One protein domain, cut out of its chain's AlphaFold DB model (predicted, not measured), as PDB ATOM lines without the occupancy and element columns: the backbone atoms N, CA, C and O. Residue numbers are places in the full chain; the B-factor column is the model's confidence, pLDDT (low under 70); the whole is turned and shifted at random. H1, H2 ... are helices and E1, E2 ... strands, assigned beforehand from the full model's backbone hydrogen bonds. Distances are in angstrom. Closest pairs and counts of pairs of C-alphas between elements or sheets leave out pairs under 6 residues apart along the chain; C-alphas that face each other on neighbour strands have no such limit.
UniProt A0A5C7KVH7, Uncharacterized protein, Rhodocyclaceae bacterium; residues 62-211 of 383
ATOM      1  N   GLY A  62    -198.676  -5.820  19.686       92.19
ATOM      2  CA  GLY A  62    -199.831  -5.268  20.383       92.19
ATOM      3  C   GLY A  62    -199.482  -4.082  21.271       92.19
ATOM      4  O   GLY A  62    -198.589  -3.293  20.977       92.19
ATOM      5  N   PHE A  63    -200.222  -3.922  22.367       93.06
ATOM      6  CA  PHE A  63    -199.887  -2.932  23.385       93.06
ATOM      7  C   PHE A  63    -198.675  -3.409  24.181       93.06
ATOM      8  O   PHE A  63    -198.706  -4.493  24.762       93.06
ATOM      9  N   TYR A  64    -197.639  -2.578  24.261       86.44
ATOM     10  CA  TYR A  64    -196.523  -2.828  25.165       86.44
ATOM     11  C   TYR A  64    -196.697  -2.010  26.452       86.44
ATOM     12  O   TYR A  64    -197.071  -0.834  26.428       86.44
ATOM     13  N   GLY A  65    -196.442  -2.666  27.585       77.75
ATOM     14  CA  GLY A  65    -196.751  -2.141  28.915       77.75
ATOM     15  C   GLY A  65    -198.252  -2.167  29.220       77.75
ATOM     16  O   GLY A  65    -199.087  -1.735  28.420       77.75
ATOM     17  N   GLN A  66    -198.606  -2.656  30.408       84.62
ATOM     18  CA  GLN A  66    -199.993  -2.639  30.861       84.62
ATOM     19  C   GLN A  66    -200.288  -1.303  31.515       84.62
ATOM     20  O   GLN A  66    -199.698  -0.958  32.533       84.62
ATOM     21  N   THR A  67    -201.155  -0.515  30.888       90.56
ATOM     22  CA  THR A  67    -201.364   0.881  31.279       90.56
ATOM     23  C   THR A  67    -202.843   1.234  31.333       90.56
ATOM     24  O   THR A  67    -203.663   0.696  30.585       90.56
ATOM     25  N   VAL A  68    -203.173   2.178  32.210       93.94
ATOM     26  CA  VAL A  68    -204.450   2.892  32.216       93.94
ATOM     27  C   VAL A  68    -204.178   4.291  31.681       93.94
ATOM     28  O   VAL A  68    -203.306   4.990  32.200       93.94
ATOM     29  N   ARG A  69    -204.891   4.715  30.633       92.25
ATOM     30  CA  ARG A  69    -204.688   6.038  30.020       92.25
ATOM     31  C   ARG A  69    -205.994   6.769  29.768       92.25
ATOM     32  O   ARG A  69    -207.001   6.165  29.403       92.25
ATOM     33  N   SER A  70    -205.960   8.091  29.888       92.38
ATOM     34  CA  SER A  70    -207.049   8.931  29.408       92.38
ATOM     35  C   SER A  70    -207.140   8.898  27.879       92.38
ATOM     36  O   SER A  70    -206.138   8.811  27.164       92.38
ATOM     37  N   ALA A  71    -208.363   8.975  27.364       93.38
ATOM     38  CA  ALA A  71    -208.652   8.986  25.938       93.38
ATOM     39  C   ALA A  71    -209.793   9.953  25.622       93.38
ATOM     40  O   ALA A  71    -210.669  10.206  26.447       93.38
ATOM     41  N   ILE A  72    -209.807  10.489  24.403       90.75
ATOM     42  CA  ILE A  72    -210.930  11.274  23.884       90.75
ATOM     43  C   ILE A  72    -211.533  10.586  22.670       90.75
ATOM     44  O   ILE A  72    -210.876  10.417  21.647       90.75
ATOM     45  N   CYS A  73    -212.814  10.254  22.762       92.88
ATOM     46  CA  CYS A  73    -213.584   9.781  21.625       92.88
ATOM     47  C   CYS A  73    -214.437  10.937  21.098       92.88
ATOM     48  O   CYS A  73    -215.302  11.470  21.798       92.88
ATOM     49  N   LYS A  74    -214.145  11.385  19.873       85.62
ATOM     50  CA  LYS A  74    -214.879  12.493  19.243       85.62
ATOM     51  C   LYS A  74    -216.083  12.001  18.457       85.62
ATOM     52  O   LYS A  74    -217.089  12.706  18.403       85.62
ATOM     53  N   GLN A  75    -215.957  10.836  17.831       89.12
ATOM     54  CA  GLN A  75    -216.999  10.208  17.035       89.12
ATOM     55  C   GLN A  75    -217.110   8.739  17.419       89.12
ATOM     56  O   GLN A  75    -216.099   8.061  17.547       89.12
ATOM     57  N   VAL A  76    -218.339   8.232  17.512       90.12
ATOM     58  CA  VAL A  76    -218.593   6.800  17.740       90.12
ATOM     59  C   VAL A  76    -217.914   5.939  16.664       90.12
ATOM     60  O   VAL A  76    -217.321   4.914  16.981       90.12
ATOM     61  N   ALA A  77    -217.871   6.436  15.423       90.56
ATOM     62  CA  ALA A  77    -217.188   5.791  14.303       90.56
ATOM     63  C   ALA A  77    -215.680   5.557  14.530       90.56
ATOM     64  O   ALA A  77    -215.109   4.670  13.902       90.56
ATOM     65  N   ASP A  78    -215.019   6.323  15.410       90.88
ATOM     66  CA  ASP A  78    -213.610   6.081  15.747       90.88
ATOM     67  C   ASP A  78    -213.445   4.777  16.553       90.88
ATOM     68  O   ASP A  78    -212.437   4.091  16.392       90.88
ATOM     69  N   LEU A  79    -214.437   4.406  17.375       92.69
ATOM     70  CA  LEU A  79    -214.474   3.114  18.073       92.69
ATOM     71  C   LEU A  79    -214.864   1.984  17.120       92.69
ATOM     72  O   LEU A  79    -214.220   0.938  17.127       92.69
ATOM     73  N   ASP A  80    -215.855   2.214  16.254       91.88
ATOM     74  CA  ASP A  80    -216.265   1.231  15.242       91.88
ATOM     75  C   ASP A  80    -215.084   0.882  14.308       91.88
ATOM     76  O   ASP A  80    -214.813  -0.289  14.046       91.88
ATOM     77  N   SER A  81    -214.286   1.886  13.919       91.56
ATOM     78  CA  SER A  81    -213.064   1.695  13.122       91.56
ATOM     79  C   SER A  81    -212.009   0.840  13.833       91.56
ATOM     80  O   SER A  81    -211.253   0.124  13.179       91.56
ATOM     81  N   LEU A  82    -211.909   0.907  15.166       94.12
ATOM     82  CA  LEU A  82    -210.994   0.041  15.915       94.12
ATOM     83  C   LEU A  82    -211.455  -1.417  15.843       94.12
ATOM     84  O   LEU A  82    -210.633  -2.297  15.589       94.12
ATOM     85  N   SER A  83    -212.757  -1.666  15.974       93.38
ATOM     86  CA  SER A  83    -213.329  -3.007  15.817       93.38
ATOM     87  C   SER A  83    -213.042  -3.592  14.430       93.38
ATOM     88  O   SER A  83    -212.573  -4.724  14.321       93.38
ATOM     89  N   GLU A  84    -213.214  -2.802  13.365       93.94
ATOM     90  CA  GLU A  84    -212.886  -3.207  11.985       93.94
ATOM     91  C   GLU A  84    -211.394  -3.527  11.785       93.94
ATOM     92  O   GLU A  84    -211.025  -4.352  10.948       93.94
ATOM     93  N   LEU A  85    -210.518  -2.890  12.565       94.62
ATOM     94  CA  LEU A  85    -209.074  -3.116  12.540       94.62
ATOM     95  C   LEU A  85    -208.628  -4.293  13.428       94.62
ATOM     96  O   LEU A  85    -207.425  -4.553  13.528       94.62
ATOM     97  N   GLY A  86    -209.572  -5.024  14.025       94.31
ATOM     98  CA  GLY A  86    -209.323  -6.224  14.825       94.31
ATOM     99  C   GLY A  86    -209.063  -5.958  16.307       94.31
ATOM    100  O   GLY A  86    -208.570  -6.847  16.999       94.31
ATOM    101  N   PHE A  87    -209.361  -4.756  16.805       96.19
ATOM    102  CA  PHE A  87    -209.388  -4.507  18.242       96.19
ATOM    103  C   PHE A  87    -210.709  -5.001  18.837       96.19
ATOM    104  O   PHE A  87    -211.766  -4.866  18.229       96.19
ATOM    105  N   SER A  88    -210.663  -5.523  20.058       94.38
ATOM    106  CA  SER A  88    -211.860  -5.738  20.868       94.38
ATOM    107  C   SER A  88    -211.991  -4.576  21.842       94.38
ATOM    108  O   SER A  88    -211.066  -4.285  22.599       94.38
ATOM    109  N   TRP A  89    -213.123  -3.886  21.811       92.31
ATOM    110  CA  TRP A  89    -213.434  -2.818  22.752       92.31
ATOM    111  C   TRP A  89    -214.657  -3.210  23.579       92.31
ATOM    112  O   TRP A  89    -215.664  -3.654  23.030       92.31
ATOM    113  N   MET A  90    -214.562  -3.029  24.895       91.62
ATOM    114  CA  MET A  90    -215.631  -3.348  25.838       91.62
ATOM    115  C   MET A  90    -215.754  -2.244  26.895       91.62
ATOM    116  O   MET A  90    -214.773  -1.982  27.605       91.62
ATOM    117  N   PRO A  91    -216.920  -1.584  27.028       94.06
ATOM    118  CA  PRO A  91    -217.170  -0.682  28.141       94.06
ATOM    119  C   PRO A  91    -217.331  -1.497  29.428       94.06
ATOM    120  O   PRO A  91    -217.996  -2.526  29.440       94.06
ATOM    121  N   VAL A  92    -216.699  -1.030  30.499       94.69
ATOM    122  CA  VAL A  92    -216.718  -1.680  31.816       94.69
ATOM    123  C   VAL A  92    -217.747  -1.001  32.709       94.69
ATOM    124  O   VAL A  92    -218.613  -1.656  33.271       94.69
ATOM    125  N   CYS A  93    -217.680   0.326  32.809       94.25
ATOM    126  CA  CYS A  93    -218.622   1.117  33.591       94.25
ATOM    127  C   CYS A  93    -218.634   2.578  33.126       94.25
ATOM    128  O   CYS A  93    -217.625   3.117  32.654       94.25
ATOM    129  N   GLU A  94    -219.771   3.245  33.287       94.50
ATOM    130  CA  GLU A  94    -219.875   4.692  33.155       94.50
ATOM    131  C   GLU A  94    -219.263   5.375  34.383       94.50
ATOM    132  O   GLU A  94    -219.348   4.873  35.501       94.50
ATOM    133  N   VAL A  95    -218.677   6.555  34.190       94.38
ATOM    134  CA  VAL A  95    -218.183   7.395  35.285       94.38
ATOM    135  C   VAL A  95    -218.922   8.724  35.229       94.38
ATOM    136  O   VAL A  95    -218.781   9.505  34.282       94.38
ATOM    137  N   ALA A  96    -219.751   8.979  36.238       89.25
ATOM    138  CA  ALA A  96    -220.629  10.135  36.287       89.25
ATOM    139  C   ALA A  96    -220.347  11.000  37.517       89.25
ATOM    140  O   ALA A  96    -220.115  10.511  38.622       89.25
ATOM    141  N   SER A  97    -220.401  12.320  37.325       83.00
ATOM    142  CA  SER A  97    -220.329  13.249  38.452       83.00
ATOM    143  C   SER A  97    -221.616  13.203  39.269       83.00
ATOM    144  O   SER A  97    -222.690  12.946  38.716       83.00
ATOM    145  N   GLU A  98    -221.542  13.557  40.551       71.31
ATOM    146  CA  GLU A  98    -222.740  13.711  41.391       71.31
ATOM    147  C   GLU A  98    -223.774  14.644  40.748       71.31
ATOM    148  O   GLU A  98    -224.965  14.342  40.721       71.31
ATOM    149  N   ARG A  99    -223.313  15.756  40.154       68.31
ATOM    150  CA  ARG A  99    -224.172  16.699  39.430       68.31
ATOM    151  C   ARG A  99    -224.914  16.021  38.280       68.31
ATOM    152  O   ARG A  99    -226.085  16.316  38.072       68.31
ATOM    153  N   THR A 100    -224.239  15.163  37.519       75.56
ATOM    154  CA  THR A 100    -224.835  14.464  36.370       75.56
ATOM    155  C   THR A 100    -225.873  13.442  36.814       75.56
ATOM    156  O   THR A 100    -226.944  13.382  36.219       75.56
ATOM    157  N   ILE A 101    -225.582  12.683  37.874       72.44
ATOM    158  CA  ILE A 101    -226.519  11.712  38.459       72.44
ATOM    159  C   ILE A 101    -227.781  12.421  38.966       72.44
ATOM    160  O   ILE A 101    -228.888  11.952  38.730       72.44
ATOM    161  N   ASN A 102    -227.631  13.609  39.553       69.62
ATOM    162  CA  ASN A 102    -228.746  14.436  40.021       69.62
ATOM    163  C   ASN A 102    -229.490  15.181  38.885       69.62
ATOM    164  O   ASN A 102    -230.178  16.168  39.141       69.62
ATOM    165  N   GLY A 103    -229.335  14.764  37.623       64.81
ATOM    166  CA  GLY A 103    -230.042  15.337  36.470       64.81
ATOM    167  C   GLY A 103    -229.408  16.600  35.873       64.81
ATOM    168  O   GLY A 103    -229.963  17.207  34.957       64.81
ATOM    169  N   GLY A 104    -228.234  17.011  36.350       57.69
ATOM    170  CA  GLY A 104    -227.506  18.149  35.804       57.69
ATOM    171  C   GLY A 104    -226.948  17.869  34.406       57.69
ATOM    172  O   GLY A 104    -226.288  16.859  34.163       57.69
ATOM    173  N   ALA A 105    -227.141  18.814  33.485       63.59
ATOM    174  CA  ALA A 105    -226.578  18.714  32.143       63.59
ATOM    175  C   ALA A 105    -225.039  18.753  32.177       63.59
ATOM    176  O   ALA A 105    -224.439  19.672  32.743       63.59
ATOM    177  N   ALA A 106    -224.408  17.776  31.525       70.06
ATOM    178  CA  ALA A 106    -222.969  17.728  31.299       70.06
ATOM    179  C   ALA A 106    -222.684  17.765  29.794       70.06
ATOM    180  O   ALA A 106    -223.324  17.059  29.019       70.06
ATOM    181  N   LEU A 107    -221.713  18.580  29.372       72.88
ATOM    182  CA  LEU A 107    -221.279  18.625  27.968       72.88
ATOM    183  C   LEU A 107    -220.481  17.375  27.579       72.88
ATOM    184  O   LEU A 107    -220.502  16.952  26.421       72.88
ATOM    185  N   GLN A 108    -219.784  16.787  28.551       82.94
ATOM    186  CA  GLN A 108    -218.945  15.605  28.390       82.94
ATOM    187  C   GLN A 108    -219.338  14.540  29.409       82.94
ATOM    188  O   GLN A 108    -219.716  14.858  30.535       82.94
ATOM    189  N   ARG A 109    -219.232  13.280  28.997       90.62
ATOM    190  CA  ARG A 109    -219.444  12.093  29.822       90.62
ATOM    191  C   ARG A 109    -218.228  11.177  29.716       90.62
ATOM    192  O   ARG A 109    -217.487  11.251  28.731       90.62
ATOM    193  N   TYR A 110    -218.036  10.354  30.739       95.19
ATOM    194  CA  TYR A 110    -216.852   9.522  30.911       95.19
ATOM    195  C   TYR A 110    -217.258   8.064  31.087       95.19
ATOM    196  O   TYR A 110    -218.331   7.771  31.613       95.19
ATOM    197  N   PHE A 111    -216.404   7.155  30.640       95.94
ATOM    198  CA  PHE A 111    -216.549   5.728  30.889       95.94
ATOM    199  C   PHE A 111    -215.181   5.050  30.895       95.94
ATOM    200  O   PHE A 111    -214.227   5.534  30.279       95.94
ATOM    201  N   ILE A 112    -215.097   3.928  31.600       96.69
ATOM    202  CA  ILE A 112    -213.939   3.040  31.603       96.69
ATOM    203  C   ILE A 112    -214.175   1.975  30.539       96.69
ATOM    204  O   ILE A 112    -215.261   1.400  30.461       96.69
ATOM    205  N   ALA A 113    -213.169   1.706  29.715       95.88
ATOM    206  CA  ALA A 113    -213.230   0.648  28.719       95.88
ATOM    207  C   ALA A 113    -211.931  -0.145  28.641       95.88
ATOM    208  O   ALA A 113    -210.841   0.407  28.783       95.88
ATOM    209  N   LYS A 114    -212.050  -1.435  28.339       95.25
ATOM    210  CA  LYS A 114    -210.927  -2.302  27.984       95.25
ATOM    211  C   LYS A 114    -210.801  -2.326  26.463       95.25
ATOM    212  O   LYS A 114    -211.755  -2.669  25.770       95.25
ATOM    213  N   LEU A 115    -209.635  -1.941  25.951       96.00
ATOM    214  CA  LEU A 115    -209.276  -2.038  24.538       96.00
ATOM    215  C   LEU A 115    -208.208  -3.123  24.382       96.00
ATOM    216  O   LEU A 115    -207.078  -2.941  24.824       96.00
ATOM    217  N   ALA A 116    -208.562  -4.249  23.776       95.00
ATOM    218  CA  ALA A 116    -207.698  -5.408  23.602       95.00
ATOM    219  C   ALA A 116    -207.296  -5.614  22.137       95.00
ATOM    220  O   ALA A 116    -208.053  -5.312  21.213       95.00
ATOM    221  N   TYR A 117    -206.097  -6.153  21.933       94.75
ATOM    222  CA  TYR A 117    -205.588  -6.607  20.644       94.75
ATOM    223  C   TYR A 117    -204.691  -7.829  20.856       94.75
ATOM    224  O   TYR A 117    -203.689  -7.763  21.576       94.75
ATOM    225  N   GLY A 118    -205.060  -8.956  20.243       89.88
ATOM    226  CA  GLY A 118    -204.413 -10.238  20.525       89.88
ATOM    227  C   GLY A 118    -204.497 -10.579  22.018       89.88
ATOM    228  O   GLY A 118    -205.574 -10.533  22.607       89.88
ATOM    229  N   SER A 119    -203.356 -10.887  22.636       89.25
ATOM    230  CA  SER A 119    -203.234 -11.167  24.076       89.25
ATOM    231  C   SER A 119    -202.947  -9.929  24.936       89.25
ATOM    232  O   SER A 119    -202.773 -10.049  26.147       89.25
ATOM    233  N   THR A 120    -202.860  -8.743  24.331       92.81
ATOM    234  CA  THR A 120    -202.513  -7.490  25.019       92.81
ATOM    235  C   THR A 120    -203.737  -6.592  25.158       92.81
ATOM    236  O   THR A 120    -204.675  -6.680  24.364       92.81
ATOM    237  N   TYR A 121    -203.750  -5.709  26.155       94.19
ATOM    238  CA  TYR A 121    -204.831  -4.739  26.306       94.19
ATOM    239  C   TYR A 121    -204.343  -3.418  26.893       94.19
ATOM    240  O   TYR A 121    -203.216  -3.283  27.354       94.19
ATOM    241  N   ARG A 122    -205.223  -2.424  26.852       94.62
ATOM    242  CA  ARG A 122    -205.098  -1.162  27.563       94.62
ATOM    243  C   ARG A 122    -206.443  -0.787  28.159       94.62
ATOM    244  O   ARG A 122    -207.477  -0.946  27.510       94.62
ATOM    245  N   VAL A 123    -206.429  -0.249  29.371       96.06
ATOM    246  CA  VAL A 123    -207.625   0.353  29.967       96.06
ATOM    247  C   VAL A 123    -207.665   1.829  29.592       96.06
ATOM    248  O   VAL A 123    -206.674   2.552  29.720       96.06
ATOM    249  N   LEU A 124    -208.813   2.278  29.102       96.06
ATOM    250  CA  LEU A 124    -209.047   3.645  28.674       96.06
ATOM    251  C   LEU A 124    -210.086   4.314  29.568       96.06
ATOM    252  O   LEU A 124    -211.201   3.818  29.709       96.06
ATOM    253  N   LEU A 125    -209.735   5.486  30.092       96.19
ATOM    254  CA  LEU A 125    -210.683   6.450  30.643       96.19
ATOM    255  C   LEU A 125    -211.136   7.370  29.514       96.19
ATOM    256  O   LEU A 125    -210.477   8.359  29.184       96.19
ATOM    257  N   VAL A 126    -212.237   7.001  28.866       96.12
ATOM    258  CA  VAL A 126    -212.706   7.661  27.651       96.12
ATOM    259  C   VAL A 126    -213.642   8.804  28.009       96.12
ATOM    260  O   VAL A 126    -214.677   8.601  28.639       96.12
ATOM    261  N   ARG A 127    -213.319  10.008  27.533       93.81
ATOM    262  CA  ARG A 127    -214.232  11.157  27.534       93.81
ATOM    263  C   ARG A 127    -214.881  11.334  26.168       93.81
ATOM    264  O   ARG A 127    -214.208  11.267  25.135       93.81
ATOM    265  N   MET A 128    -216.174  11.630  26.159       90.94
ATOM    266  CA  MET A 128    -216.948  11.854  24.939       90.94
ATOM    267  C   MET A 128    -218.026  12.924  25.152       90.94
ATOM    268  O   MET A 128    -218.488  13.149  26.269       90.94
ATOM    269  N   ALA A 129    -218.435  13.609  24.081       83.88
ATOM    270  CA  ALA A 129    -219.559  14.543  24.131       83.88
ATOM    271  C   ALA A 129    -220.859  13.823  24.526       83.88
ATOM    272  O   ALA A 129    -221.137  12.735  24.027       83.88
ATOM    273  N   ALA A 130    -221.689  14.442  25.370       82.88
ATOM    274  CA  ALA A 130    -222.868  13.784  25.943       82.88
ATOM    275  C   ALA A 130    -223.877  13.268  24.900       82.88
ATOM    276  O   ALA A 130    -224.479  12.221  25.114       82.88
ATOM    277  N   ILE A 131    -224.031  13.961  23.765       80.12
ATOM    278  CA  ILE A 131    -224.886  13.507  22.652       80.12
ATOM    279  C   ILE A 131    -224.354  12.183  22.086       80.12
ATOM    280  O   ILE A 131    -225.075  11.198  22.038       80.12
ATOM    281  N   LYS A 132    -223.057  12.133  21.760       88.75
ATOM    282  CA  LYS A 132    -222.396  10.933  21.224       88.75
ATOM    283  C   LYS A 132    -222.326   9.793  22.234       88.75
ATOM    284  O   LYS A 132    -222.364   8.633  21.853       88.75
ATOM    285  N   PHE A 133    -222.261  10.128  23.518       89.12
ATOM    286  CA  PHE A 133    -222.390   9.162  24.598       89.12
ATOM    287  C   PHE A 133    -223.742   8.468  24.578       89.12
ATOM    288  O   PHE A 133    -223.776   7.246  24.608       89.12
ATOM    289  N   LYS A 134    -224.842   9.218  24.464       86.50
ATOM    290  CA  LYS A 134    -226.171   8.608  24.340       86.50
ATOM    291  C   LYS A 134    -226.262   7.709  23.104       86.50
ATOM    292  O   LYS A 134    -226.745   6.593  23.234       86.50
ATOM    293  N   ASP A 135    -225.729   8.157  21.965       88.06
ATOM    294  CA  ASP A 135    -225.708   7.369  20.721       88.06
ATOM    295  C   ASP A 135    -224.919   6.047  20.857       88.06
ATOM    296  O   ASP A 135    -225.285   5.036  20.264       88.06
ATOM    297  N   LEU A 136    -223.808   6.042  21.604       91.00
ATOM    298  CA  LEU A 136    -223.011   4.832  21.847       91.00
ATOM    299  C   LEU A 136    -223.716   3.890  22.826       91.00
ATOM    300  O   LEU A 136    -223.810   2.692  22.574       91.00
ATOM    301  N   PHE A 137    -224.188   4.432  23.949       89.75
ATOM    302  CA  PHE A 137    -224.734   3.639  25.045       89.75
ATOM    303  C   PHE A 137    -226.166   3.158  24.796       89.75
ATOM    304  O   PHE A 137    -226.586   2.197  25.425       89.75
ATOM    305  N   SER A 138    -226.877   3.704  23.803       88.56
ATOM    306  CA  SER A 138    -228.145   3.130  23.331       88.56
ATOM    307  C   SER A 138    -227.995   1.745  22.686       88.56
ATOM    308  O   SER A 138    -228.997   1.122  22.357       88.56
ATOM    309  N   ARG A 139    -226.758   1.286  22.441       88.62
ATOM    310  CA  ARG A 139    -226.449  -0.064  21.939       88.62
ATOM    311  C   ARG A 139    -226.447  -1.127  23.044       88.62
ATOM    312  O   ARG A 139    -226.333  -2.306  22.724       88.62
ATOM    313  N   TYR A 140    -226.524  -0.712  24.304       87.06
ATOM    314  CA  TYR A 140    -226.480  -1.579  25.476       87.06
ATOM    315  C   TYR A 140    -227.845  -1.598  26.160       87.06
ATOM    316  O   TYR A 140    -228.578  -0.607  26.126       87.06
ATOM    317  N   GLU A 141    -228.185  -2.727  26.771       83.12
ATOM    318  CA  GLU A 141    -229.388  -2.843  27.590       83.12
ATOM    319  C   GLU A 141    -229.276  -1.979  28.852       83.12
ATOM    320  O   GLU A 141    -228.185  -1.634  29.325       83.12
ATOM    321  N   GLU A 142    -230.426  -1.619  29.416       72.44
ATOM    322  CA  GLU A 142    -230.480  -0.863  30.662       72.44
ATOM    323  C   GLU A 142    -229.773  -1.645  31.784       72.44
ATOM    324  O   GLU A 142    -230.008  -2.836  31.970       72.44
ATOM    325  N   ASN A 143    -228.877  -0.978  32.517       69.06
ATOM    326  CA  ASN A 143    -227.998  -1.557  33.547       69.06
ATOM    327  C   ASN A 143    -226.927  -2.549  33.062       69.06
ATOM    328  O   ASN A 143    -226.159  -3.040  33.887       69.06
ATOM    329  N   GLN A 144    -226.803  -2.799  31.755       82.56
ATOM    330  CA  GLN A 144    -225.720  -3.637  31.229       82.56
ATOM    331  C   GLN A 144    -224.341  -3.015  31.486       82.56
ATOM    332  O   GLN A 144    -223.363  -3.734  31.674       82.56
ATOM    333  N   VAL A 145    -224.265  -1.680  31.504       88.38
ATOM    334  CA  VAL A 145    -223.058  -0.956  31.898       88.38
ATOM    335  C   VAL A 145    -223.331  -0.192  33.197       88.38
ATOM    336  O   VAL A 145    -224.079   0.790  33.183       88.38
ATOM    337  N   PRO A 146    -222.749  -0.617  34.331       90.81
ATOM    338  CA  PRO A 146    -222.985   0.026  35.616       90.81
ATOM    339  C   PRO A 146    -222.376   1.432  35.668       90.81
ATOM    340  O   PRO A 146    -221.438   1.749  34.939       90.81
ATOM    341  N   THR A 147    -222.892   2.289  36.553       91.75
ATOM    342  CA  THR A 147    -222.410   3.669  36.725       91.75
ATOM    343  C   THR A 147    -221.704   3.851  38.063       91.75
ATOM    344  O   THR A 147    -222.268   3.561  39.115       91.75
ATOM    345  N   ILE A 148    -220.500   4.418  38.026       92.62
ATOM    346  CA  ILE A 148    -219.738   4.839  39.201       92.62
ATOM    347  C   ILE A 148    -219.904   6.346  39.409       92.62
ATOM    348  O   ILE A 148    -219.800   7.144  38.471       92.62
ATOM    349  N   LYS A 149    -220.132   6.737  40.663       89.75
ATOM    350  CA  LYS A 149    -220.247   8.130  41.098       89.75
ATOM    351  C   LYS A 149    -218.879   8.690  41.503       89.75
ATOM    352  O   LYS A 149    -218.184   8.086  42.311       89.75
ATOM    353  N   VAL A 150    -218.541   9.880  41.007       83.31
ATOM    354  CA  VAL A 150    -217.314  10.625  41.358       83.31
ATOM    355  C   VAL A 150    -217.663  12.058  41.788       83.31
ATOM    356  O   VAL A 150    -218.605  12.646  41.235       83.31
ATOM    357  N   PRO A 151    -216.926  12.671  42.736       77.69
ATOM    358  CA  PRO A 151    -217.095  14.080  43.071       77.69
ATOM    359  C   PRO A 151    -216.973  14.991  41.842       77.69
ATOM    360  O   PRO A 151    -216.058  14.878  41.025       77.69
ATOM    361  N   THR A 152    -217.886  15.957  41.716       72.56
ATOM    362  CA  THR A 152    -217.947  16.838  40.530       72.56
ATOM    363  C   THR A 152    -216.651  17.625  40.304       72.56
ATOM    364  O   THR A 152    -216.301  17.910  39.162       72.56
ATOM    365  N   LYS A 153    -215.922  17.955  41.376       72.94
ATOM    366  CA  LYS A 153    -214.649  18.689  41.310       72.94
ATOM    367  C   LYS A 153    -213.485  17.843  40.781       72.94
ATOM    368  O   LYS A 153    -212.513  18.408  40.300       72.94
ATOM    369  N   GLU A 154    -213.595  16.520  40.849       79.06
ATOM    370  CA  GLU A 154    -212.501  15.587  40.555       79.06
ATOM    371  C   GLU A 154    -212.624  14.945  39.172       79.06
ATOM    372  O   GLU A 154    -211.637  14.482  38.610       79.06
ATOM    373  N   ILE A 155    -213.818  14.969  38.570       80.81
ATOM    374  CA  ILE A 155    -214.071  14.333  37.267       80.81
ATOM    375  C   ILE A 155    -213.138  14.840  36.156       80.81
ATOM    376  O   ILE A 155    -212.853  14.128  35.196       80.81
ATOM    377  N   THR A 156    -212.633  16.069  36.275       79.81
ATOM    378  CA  THR A 156    -211.702  16.661  35.311       79.81
ATOM    379  C   THR A 156    -210.295  16.073  35.394       79.81
ATOM    380  O   THR A 156    -209.589  16.135  34.389       79.81
ATOM    381  N   TYR A 157    -209.895  15.461  36.515       84.56
ATOM    382  CA  TYR A 157    -208.596  14.792  36.669       84.56
ATOM    383  C   TYR A 157    -208.483  13.538  35.794       84.56
ATOM    384  O   TYR A 157    -207.393  13.185  35.345       84.56
ATOM    385  N   LEU A 158    -209.619  12.929  35.432       86.81
ATOM    386  CA  LEU A 158    -209.680  11.788  34.509       86.81
ATOM    387  C   LEU A 158    -209.130  12.107  33.109       86.81
ATOM    388  O   LEU A 158    -208.794  11.200  32.350       86.81
ATOM    389  N   ASN A 159    -209.015  13.388  32.752       86.31
ATOM    390  CA  ASN A 159    -208.482  13.816  31.460       86.31
ATOM    391  C   ASN A 159    -206.983  13.553  31.300       86.31
ATOM    392  O   ASN A 159    -206.490  13.542  30.170       86.31
ATOM    393  N   ASP A 160    -206.265  13.325  32.396       82.62
ATOM    394  CA  ASP A 160    -204.802  13.326  32.416       82.62
ATOM    395  C   ASP A 160    -204.195  12.055  32.999       82.62
ATOM    396  O   ASP A 160    -202.985  11.996  33.220       82.62
ATOM    397  N   VAL A 161    -205.019  11.030  33.202       88.00
ATOM    398  CA  VAL A 161    -204.591   9.759  33.776       88.00
ATOM    399  C   VAL A 161    -203.587   9.057  32.867       88.00
ATOM    400  O   VAL A 161    -203.808   8.881  31.667       88.00
ATOM    401  N   SER A 162    -202.487   8.628  33.476       89.75
ATOM    402  CA  SER A 162    -201.519   7.693  32.914       89.75
ATOM    403  C   SER A 162    -200.915   6.930  34.081       89.75
ATOM    404  O   SER A 162    -200.172   7.515  34.866       89.75
ATOM    405  N   VAL A 163    -201.264   5.656  34.210       91.44
ATOM    406  CA  VAL A 163    -200.771   4.779  35.277       91.44
ATOM    407  C   VAL A 163    -200.226   3.506  34.647       91.44
ATOM    408  O   VAL A 163    -200.880   2.920  33.781       91.44
ATOM    409  N   ASP A 164    -199.043   3.089  35.092       90.44
ATOM    410  CA  ASP A 164    -198.363   1.893  34.606       90.44
ATOM    411  C   ASP A 164    -198.496   0.744  35.618       90.44
ATOM    412  O   ASP A 164    -198.190   0.886  36.801       90.44
ATOM    413  N   TYR A 165    -198.918  -0.417  35.127       91.06
ATOM    414  CA  TYR A 165    -199.126  -1.665  35.865       91.06
ATOM    415  C   TYR A 165    -198.059  -2.693  35.470       91.06
ATOM    416  O   TYR A 165    -198.357  -3.822  35.087       91.06
ATOM    417  N   ASN A 166    -196.789  -2.285  35.528       82.88
ATOM    418  CA  ASN A 166    -195.662  -3.157  35.176       82.88
ATOM    419  C   ASN A 166    -195.351  -4.199  36.267       82.88
ATOM    420  O   ASN A 166    -194.657  -5.177  36.006       82.88
ATOM    421  N   GLU A 167    -195.868  -4.009  37.484       89.06
ATOM    422  CA  GLU A 167    -195.752  -4.979  38.576       89.06
ATOM    423  C   GLU A 167    -196.850  -6.058  38.468       89.06
ATOM    424  O   GLU A 167    -198.032  -5.706  38.405       89.06
ATOM    425  N   PRO A 168    -196.505  -7.364  38.509       88.12
ATOM    426  CA  PRO A 168    -197.476  -8.451  38.344       88.12
ATOM    427  C   PRO A 168    -198.638  -8.426  39.343       88.12
ATOM    428  O   PRO A 168    -199.773  -8.706  38.969       88.12
ATOM    429  N   THR A 169    -198.374  -8.062  40.599       90.50
ATOM    430  CA  THR A 169    -199.391  -7.988  41.659       90.50
ATOM    431  C   THR A 169    -200.414  -6.894  41.378       90.50
ATOM    432  O   THR A 169    -201.610  -7.157  41.408       90.50
ATOM    433  N   LYS A 170    -199.958  -5.690  41.010       90.00
ATOM    434  CA  LYS A 170    -200.839  -4.582  40.613       90.00
ATOM    435  C   LYS A 170    -201.653  -4.943  39.374       90.00
ATOM    436  O   LYS A 170    -202.839  -4.645  39.302       90.00
ATOM    437  N   LEU A 171    -201.023  -5.593  38.392       90.19
ATOM    438  CA  LEU A 171    -201.708  -6.040  37.180       90.19
ATOM    439  C   LEU A 171    -202.803  -7.068  37.488       90.19
ATOM    440  O   LEU A 171    -203.873  -7.029  36.879       90.19
ATOM    441  N   GLN A 172    -202.547  -7.986  38.418       92.00
ATOM    442  CA  GLN A 172    -203.549  -8.940  38.873       92.00
ATOM    443  C   GLN A 172    -204.723  -8.221  39.550       92.00
ATOM    444  O   GLN A 172    -205.860  -8.455  39.150       92.00
ATOM    445  N   SER A 173    -204.457  -7.286  40.470       92.25
ATOM    446  CA  SER A 173    -205.500  -6.477  41.121       92.25
ATOM    447  C   SER A 173    -206.351  -5.699  40.114       92.25
ATOM    448  O   SER A 173    -207.577  -5.723  40.197       92.25
ATOM    449  N   LEU A 174    -205.730  -5.097  39.094       94.31
ATOM    450  CA  LEU A 174    -206.458  -4.428  38.016       94.31
ATOM    451  C   LEU A 174    -207.362  -5.396  37.244       94.31
ATOM    452  O   LEU A 174    -208.505  -5.065  36.942       94.31
ATOM    453  N   ASN A 175    -206.868  -6.587  36.898       94.00
ATOM    454  CA  ASN A 175    -207.681  -7.582  36.197       94.00
ATOM    455  C   ASN A 175    -208.855  -8.059  37.054       94.00
ATOM    456  O   ASN A 175    -209.972  -8.145  36.552       94.00
ATOM    457  N   GLU A 176    -208.625  -8.309  38.341       94.69
ATOM    458  CA  GLU A 176    -209.677  -8.669  39.292       94.69
ATOM    459  C   GLU A 176    -210.735  -7.563  39.402       94.69
ATOM    460  O   GLU A 176    -211.927  -7.862  39.343       94.69
ATOM    461  N   ALA A 177    -210.319  -6.294  39.457       94.81
ATOM    462  CA  ALA A 177    -211.222  -5.149  39.480       94.81
ATOM    463  C   ALA A 177    -212.067  -5.031  38.200       94.81
ATOM    464  O   ALA A 177    -213.272  -4.787  38.274       94.81
ATOM    465  N   LEU A 178    -211.463  -5.235  37.024       94.06
ATOM    466  CA  LEU A 178    -212.176  -5.213  35.742       94.06
ATOM    467  C   LEU A 178    -213.205  -6.349  35.650       94.06
ATOM    468  O   LEU A 178    -214.347  -6.107  35.268       94.06
ATOM    469  N   GLU A 179    -212.825  -7.574  36.019       92.94
ATOM    470  CA  GLU A 179    -213.722  -8.736  35.990       92.94
ATOM    471  C   GLU A 179    -214.845  -8.627  37.033       92.94
ATOM    472  O   GLU A 179    -215.986  -8.999  36.760       92.94
ATOM    473  N   ALA A 180    -214.555  -8.091  38.223       92.38
ATOM    474  CA  ALA A 180    -215.566  -7.808  39.239       92.38
ATOM    475  C   ALA A 180    -216.595  -6.785  38.737       92.38
ATOM    476  O   ALA A 180    -217.798  -7.045  38.815       92.38
ATOM    477  N   ALA A 181    -216.131  -5.695  38.118       91.75
ATOM    478  CA  ALA A 181    -216.998  -4.654  37.576       91.75
ATOM    479  C   ALA A 181    -217.925  -5.177  36.470       91.75
ATOM    480  O   ALA A 181    -219.109  -4.839  36.453       91.75
ATOM    481  N   LEU A 182    -217.428  -6.058  35.595       88.06
ATOM    482  CA  LEU A 182    -218.243  -6.714  34.561       88.06
ATOM    483  C   LEU A 182    -219.321  -7.640  35.143       88.06
ATOM    484  O   LEU A 182    -220.347  -7.862  34.506       88.06
ATOM    485  N   ARG A 183    -219.113  -8.163  36.357       88.44
ATOM    486  CA  ARG A 183    -220.117  -8.931  37.115       88.44
ATOM    487  C   ARG A 183    -221.032  -8.050  37.976       88.44
ATOM    488  O   ARG A 183    -221.892  -8.583  38.670       88.44
ATOM    489  N   GLY A 184    -220.855  -6.729  37.937       85.06
ATOM    490  CA  GLY A 184    -221.644  -5.756  38.693       85.06
ATOM    491  C   GLY A 184    -221.098  -5.408  40.083       85.06
ATOM    492  O   GLY A 184    -221.709  -4.592  40.769       85.06
ATOM    493  N   ASP A 185    -219.957  -5.966  40.500       90.50
ATOM    494  CA  ASP A 185    -219.283  -5.570  41.740       90.50
ATOM    495  C   ASP A 185    -218.319  -4.409  41.471       90.50
ATOM    496  O   ASP A 185    -217.265  -4.566  40.850       90.50
ATOM    497  N   LEU A 186    -218.705  -3.218  41.926       92.50
ATOM    498  CA  LEU A 186    -217.996  -1.981  41.617       92.50
ATOM    499  C   LEU A 186    -216.925  -1.606  42.642       92.50
ATOM    500  O   LEU A 186    -216.192  -0.651  42.397       92.50
ATOM    501  N   GLN A 187    -216.816  -2.299  43.779       92.44
ATOM    502  CA  GLN A 187    -215.976  -1.811  44.877       92.44
ATOM    503  C   GLN A 187    -214.496  -1.746  44.479       92.44
ATOM    504  O   GLN A 187    -213.856  -0.709  44.628       92.44
ATOM    505  N   LEU A 188    -213.981  -2.818  43.876       92.88
ATOM    506  CA  LEU A 188    -212.576  -2.896  43.471       92.88
ATOM    507  C   LEU A 188    -212.219  -1.871  42.388       92.88
ATOM    508  O   LEU A 188    -211.148  -1.272  42.416       92.88
ATOM    509  N   ILE A 189    -213.125  -1.629  41.435       94.12
ATOM    510  CA  ILE A 189    -212.885  -0.641  40.377       94.12
ATOM    511  C   ILE A 189    -213.021   0.798  40.897       94.12
ATOM    512  O   ILE A 189    -212.363   1.695  40.376       94.12
ATOM    513  N   ILE A 190    -213.828   1.031  41.939       93.69
ATOM    514  CA  ILE A 190    -213.884   2.316  42.650       93.69
ATOM    515  C   ILE A 190    -212.548   2.594  43.344       93.69
ATOM    516  O   ILE A 190    -212.047   3.714  43.246       93.69
ATOM    517  N   ASP A 191    -211.953   1.589  43.988       92.19
ATOM    518  CA  ASP A 191    -210.657   1.728  44.658       92.19
ATOM    519  C   ASP A 191    -209.541   2.047  43.643       92.19
ATOM    520  O   ASP A 191    -208.769   2.991  43.837       92.19
ATOM    521  N   GLU A 192    -209.516   1.356  42.499       94.25
ATOM    522  CA  GLU A 192    -208.605   1.675  41.387       94.25
ATOM    523  C   GLU A 192    -208.848   3.086  40.822       94.25
ATOM    524  O   GLU A 192    -207.907   3.838  40.552       94.25
ATOM    525  N   LEU A 193    -210.111   3.507  40.699       92.75
ATOM    526  CA  LEU A 193    -210.458   4.842  40.214       92.75
ATOM    527  C   LEU A 193    -209.904   5.953  41.118       92.75
ATOM    528  O   LEU A 193    -209.507   6.999  40.604       92.75
ATOM    529  N   GLN A 194    -209.818   5.739  42.434       90.06
ATOM    530  CA  GLN A 194    -209.185   6.696  43.350       90.06
ATOM    531  C   GLN A 194    -207.686   6.847  43.072       90.06
ATOM    532  O   GLN A 194    -207.174   7.969  43.037       90.06
ATOM    533  N   VAL A 195    -206.988   5.743  42.784       90.38
ATOM    534  CA  VAL A 195    -205.577   5.772  42.362       90.38
ATOM    535  C   VAL A 195    -205.425   6.579  41.072       90.38
ATOM    536  O   VAL A 195    -204.520   7.408  40.947       90.38
ATOM    537  N   TRP A 196    -206.338   6.397  40.118       92.94
ATOM    538  CA  TRP A 196    -206.312   7.114  38.843       92.94
ATOM    539  C   TRP A 196    -206.600   8.607  39.005       92.94
ATOM    540  O   TRP A 196    -205.916   9.431  38.399       92.94
ATOM    541  N   LEU A 197    -207.572   8.973  39.842       86.00
ATOM    542  CA  LEU A 197    -207.881  10.366  40.168       86.00
ATOM    543  C   LEU A 197    -206.697  11.058  40.854       86.00
ATOM    544  O   LEU A 197    -206.363  12.186  40.488       86.00
ATOM    545  N   ALA A 198    -206.020  10.375  41.782       85.31
ATOM    546  CA  ALA A 198    -204.806  10.873  42.426       85.31
ATOM    547  C   ALA A 198    -203.650  11.061  41.426       85.31
ATOM    548  O   ALA A 198    -202.971  12.087  41.437       85.31
ATOM    549  N   ALA A 199    -203.459  10.115  40.502       85.12
ATOM    550  CA  ALA A 199    -202.467  10.247  39.434       85.12
ATOM    551  C   ALA A 199    -202.785  11.422  38.488       85.12
ATOM    552  O   ALA A 199    -201.882  12.137  38.048       85.12
ATOM    553  N   GLY A 200    -204.069  11.645  38.189       80.12
ATOM    554  CA  GLY A 200    -204.531  12.765  37.371       80.12
ATOM    555  C   GLY A 200    -204.392  14.128  38.058       80.12
ATOM    556  O   GLY A 200    -204.109  15.118  37.382       80.12
ATOM    557  N   SER A 201    -204.557  14.193  39.384       78.69
ATOM    558  CA  SER A 201    -204.450  15.432  40.170       78.69
ATOM    559  C   SER A 201    -203.002  15.836  40.473       78.69
ATOM    560  O   SER A 201    -202.708  17.026  40.565       78.69
ATOM    561  N   GLY A 202    -202.088  14.863  40.580       61.88
ATOM    562  CA  GLY A 202    -200.672  15.082  40.894       61.88
ATOM    563  C   GLY A 202    -199.821  15.652  39.753       61.88
ATOM    564  O   GLY A 202    -198.676  16.044  39.981       61.88
ATOM    565  N   ARG A 203    -200.347  15.732  38.523       57.03
ATOM    566  CA  ARG A 203    -199.616  16.323  37.389       57.03
ATOM    567  C   ARG A 203    -199.537  17.843  37.534       57.03
ATOM    568  O   ARG A 203    -200.548  18.542  37.492       57.03
ATOM    569  N   SER A 204    -198.318  18.358  37.701       41.25
ATOM    570  CA  SER A 204    -198.073  19.783  37.947       41.25
ATOM    571  C   SER A 204    -198.495  20.669  36.757       41.25
ATOM    572  O   SER A 204    -198.325  20.273  35.597       41.25
ATOM    573  N   PRO A 205    -198.937  21.923  36.998       41.94
ATOM    574  CA  PRO A 205    -199.214  22.924  35.959       41.94
ATOM    575  C   PRO A 205    -198.072  23.140  34.945       41.94
ATOM    576  O   PRO A 205    -198.310  23.625  33.841       41.94
ATOM    577  N   ARG A 206    -196.832  22.766  35.295       33.91
ATOM    578  CA  ARG A 206    -195.651  22.886  34.429       33.91
ATOM    579  C   ARG A 206    -195.487  21.740  33.427       33.91
ATOM    580  O   ARG A 206    -195.031  22.004  32.323       33.91
ATOM    581  N   GLU A 207    -195.920  20.519  33.736       39.97
ATOM    582  CA  GLU A 207    -196.042  19.440  32.730       39.97
ATOM    583  C   GLU A 207    -197.313  19.616  31.880       39.97
ATOM    584  O   GLU A 207    -197.369  19.266  30.702       39.97
ATOM    585  N   ILE A 208    -198.312  20.284  32.461       43.12
ATOM    586  CA  ILE A 208    -199.533  20.770  31.809       43.12
ATOM    587  C   ILE A 208    -199.243  21.887  30.784       43.12
ATOM    588  O   ILE A 208    -200.084  22.137  29.920       43.12
ATOM    589  N   ALA A 209    -198.048  22.491  30.778       36.66
ATOM    590  CA  ALA A 209    -197.634  23.471  29.767       36.66
ATOM    591  C   ALA A 209    -197.486  22.878  28.345       36.66
ATOM    592  O   ALA A 209    -197.326  23.625  27.385       36.66
ATOM    593  N   GLN A 210    -197.585  21.550  28.188       40.25
ATOM    594  CA  GLN A 210    -197.724  20.882  26.884       40.25
ATOM    595  C   GLN A 210    -199.172  20.514  26.524       40.25
ATOM    596  O   GLN A 210    -199.428  19.955  25.449       40.25
ATOM    597  N   ARG A 211    -200.161  20.832  27.373       41.41
ATOM    598  CA  ARG A 211    -201.557  20.789  26.938       41.41
ATOM    599  C   ARG A 211    -201.704  21.802  25.823       41.41
ATOM    600  O   ARG A 211    -201.253  22.937  25.941       41.41
TER     601      ARG A 211
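Overview. This is residues 62 to 211 of the 383 residues of an uncharacterized protein of Rhodocyclaceae bacterium (UniProt A0A5C7KVH7). A strongly twisted sheet of six strands is curled like part of a barrel, and the helix H6 lies on it near both edge strands, E5 and E6. H5 lies on the same face as H6, while H1 lies on the opposite face. The 150 printed residues hold six named helices and six named strands, in the order E1 H1 E2 H2 E3 E4 H3 E5 H4 E6 H5 H6. The sheet is mixed, ordered E5 E2 E3 E4 E1 E6, and the class is mixed, helices and strands. The whole is compact, with a radius of gyration of the C-alphas of 15.0 A and spans of 40 by 38 by 32 A.

Along the chain. E1, residues 67 to 73, begins at C-alpha 67 (-201.364, 0.881, 31.279) and is 17.9 A long. H1 is residues 76 to 84, 12.9 A; E2 is 88 to 97, 27.2 A; H2 is 98 to 101. E3, residues 108 to 117, is 27.1 A long and bends by 55 degrees at residue 112. E4 is 120 to 129, 27.9 A, and H3 is 130 to 137, 10.4 A. E5 is 147 to 150, H4 is 155 to 160 and E6 is 162 to 164. H5, residues 168 to 182, is 21.2 A long. H6, residues 187 to 201, is 21.3 A long and ends at C-alpha 201 (-204.450, 15.432, 40.170).

Arrangement. E3 and E4 form an antiparallel hairpin, with N 113 and O 124 at 2.9 A. E2 is antiparallel to E3, with N 90 and O 114 at 3.0 A. E4 and E1 are parallel, with N 71 and O 125 at 2.9 A; E5 and E2 are parallel, with N 148 and O 94 at 2.8 A. E6 is antiparallel to E1, with N 68 and O 163 at 2.9 A. E1, H1, E2 and E4, H3, E5 are split strand-helix-strand units, two same-way strands with others between them, both with right-handed crossovers. H5 runs along the strands at a height over the sheet of 10.2 A. H6, by residues 187 to 192 alone, touches H5 at a steep tilt of 62 degrees, opposite ways; C-alphas 177 and 188 are closest, 4.8 A. H6 touches H4 with residues 196 to 201 alone, C-alphas 157 and 200 being closest at 4.6 A. H1 and H3 only just touch, with 3 pairs of C-alphas within 8 A, the closest 76 and 136 at 6.3 A. H2 is on the sheet and touches no helix. Every O i to N i+4 pair is within hydrogen-bond range in H1, H3, H5 and H6; H4 has 0 of 2, but 3 of 3 O i to N i+3 pairs, and H2 is too short for an i+4 pair.

Size, cuts and confidence. The farthest C-alphas, those of Glu 141 and Arg 206, are 43.0 A apart. The printed part has no cut and no long link. Its mean pLDDT is 85.2, with residues 99, 102 to 105, 143 and 202 to 211 under 70.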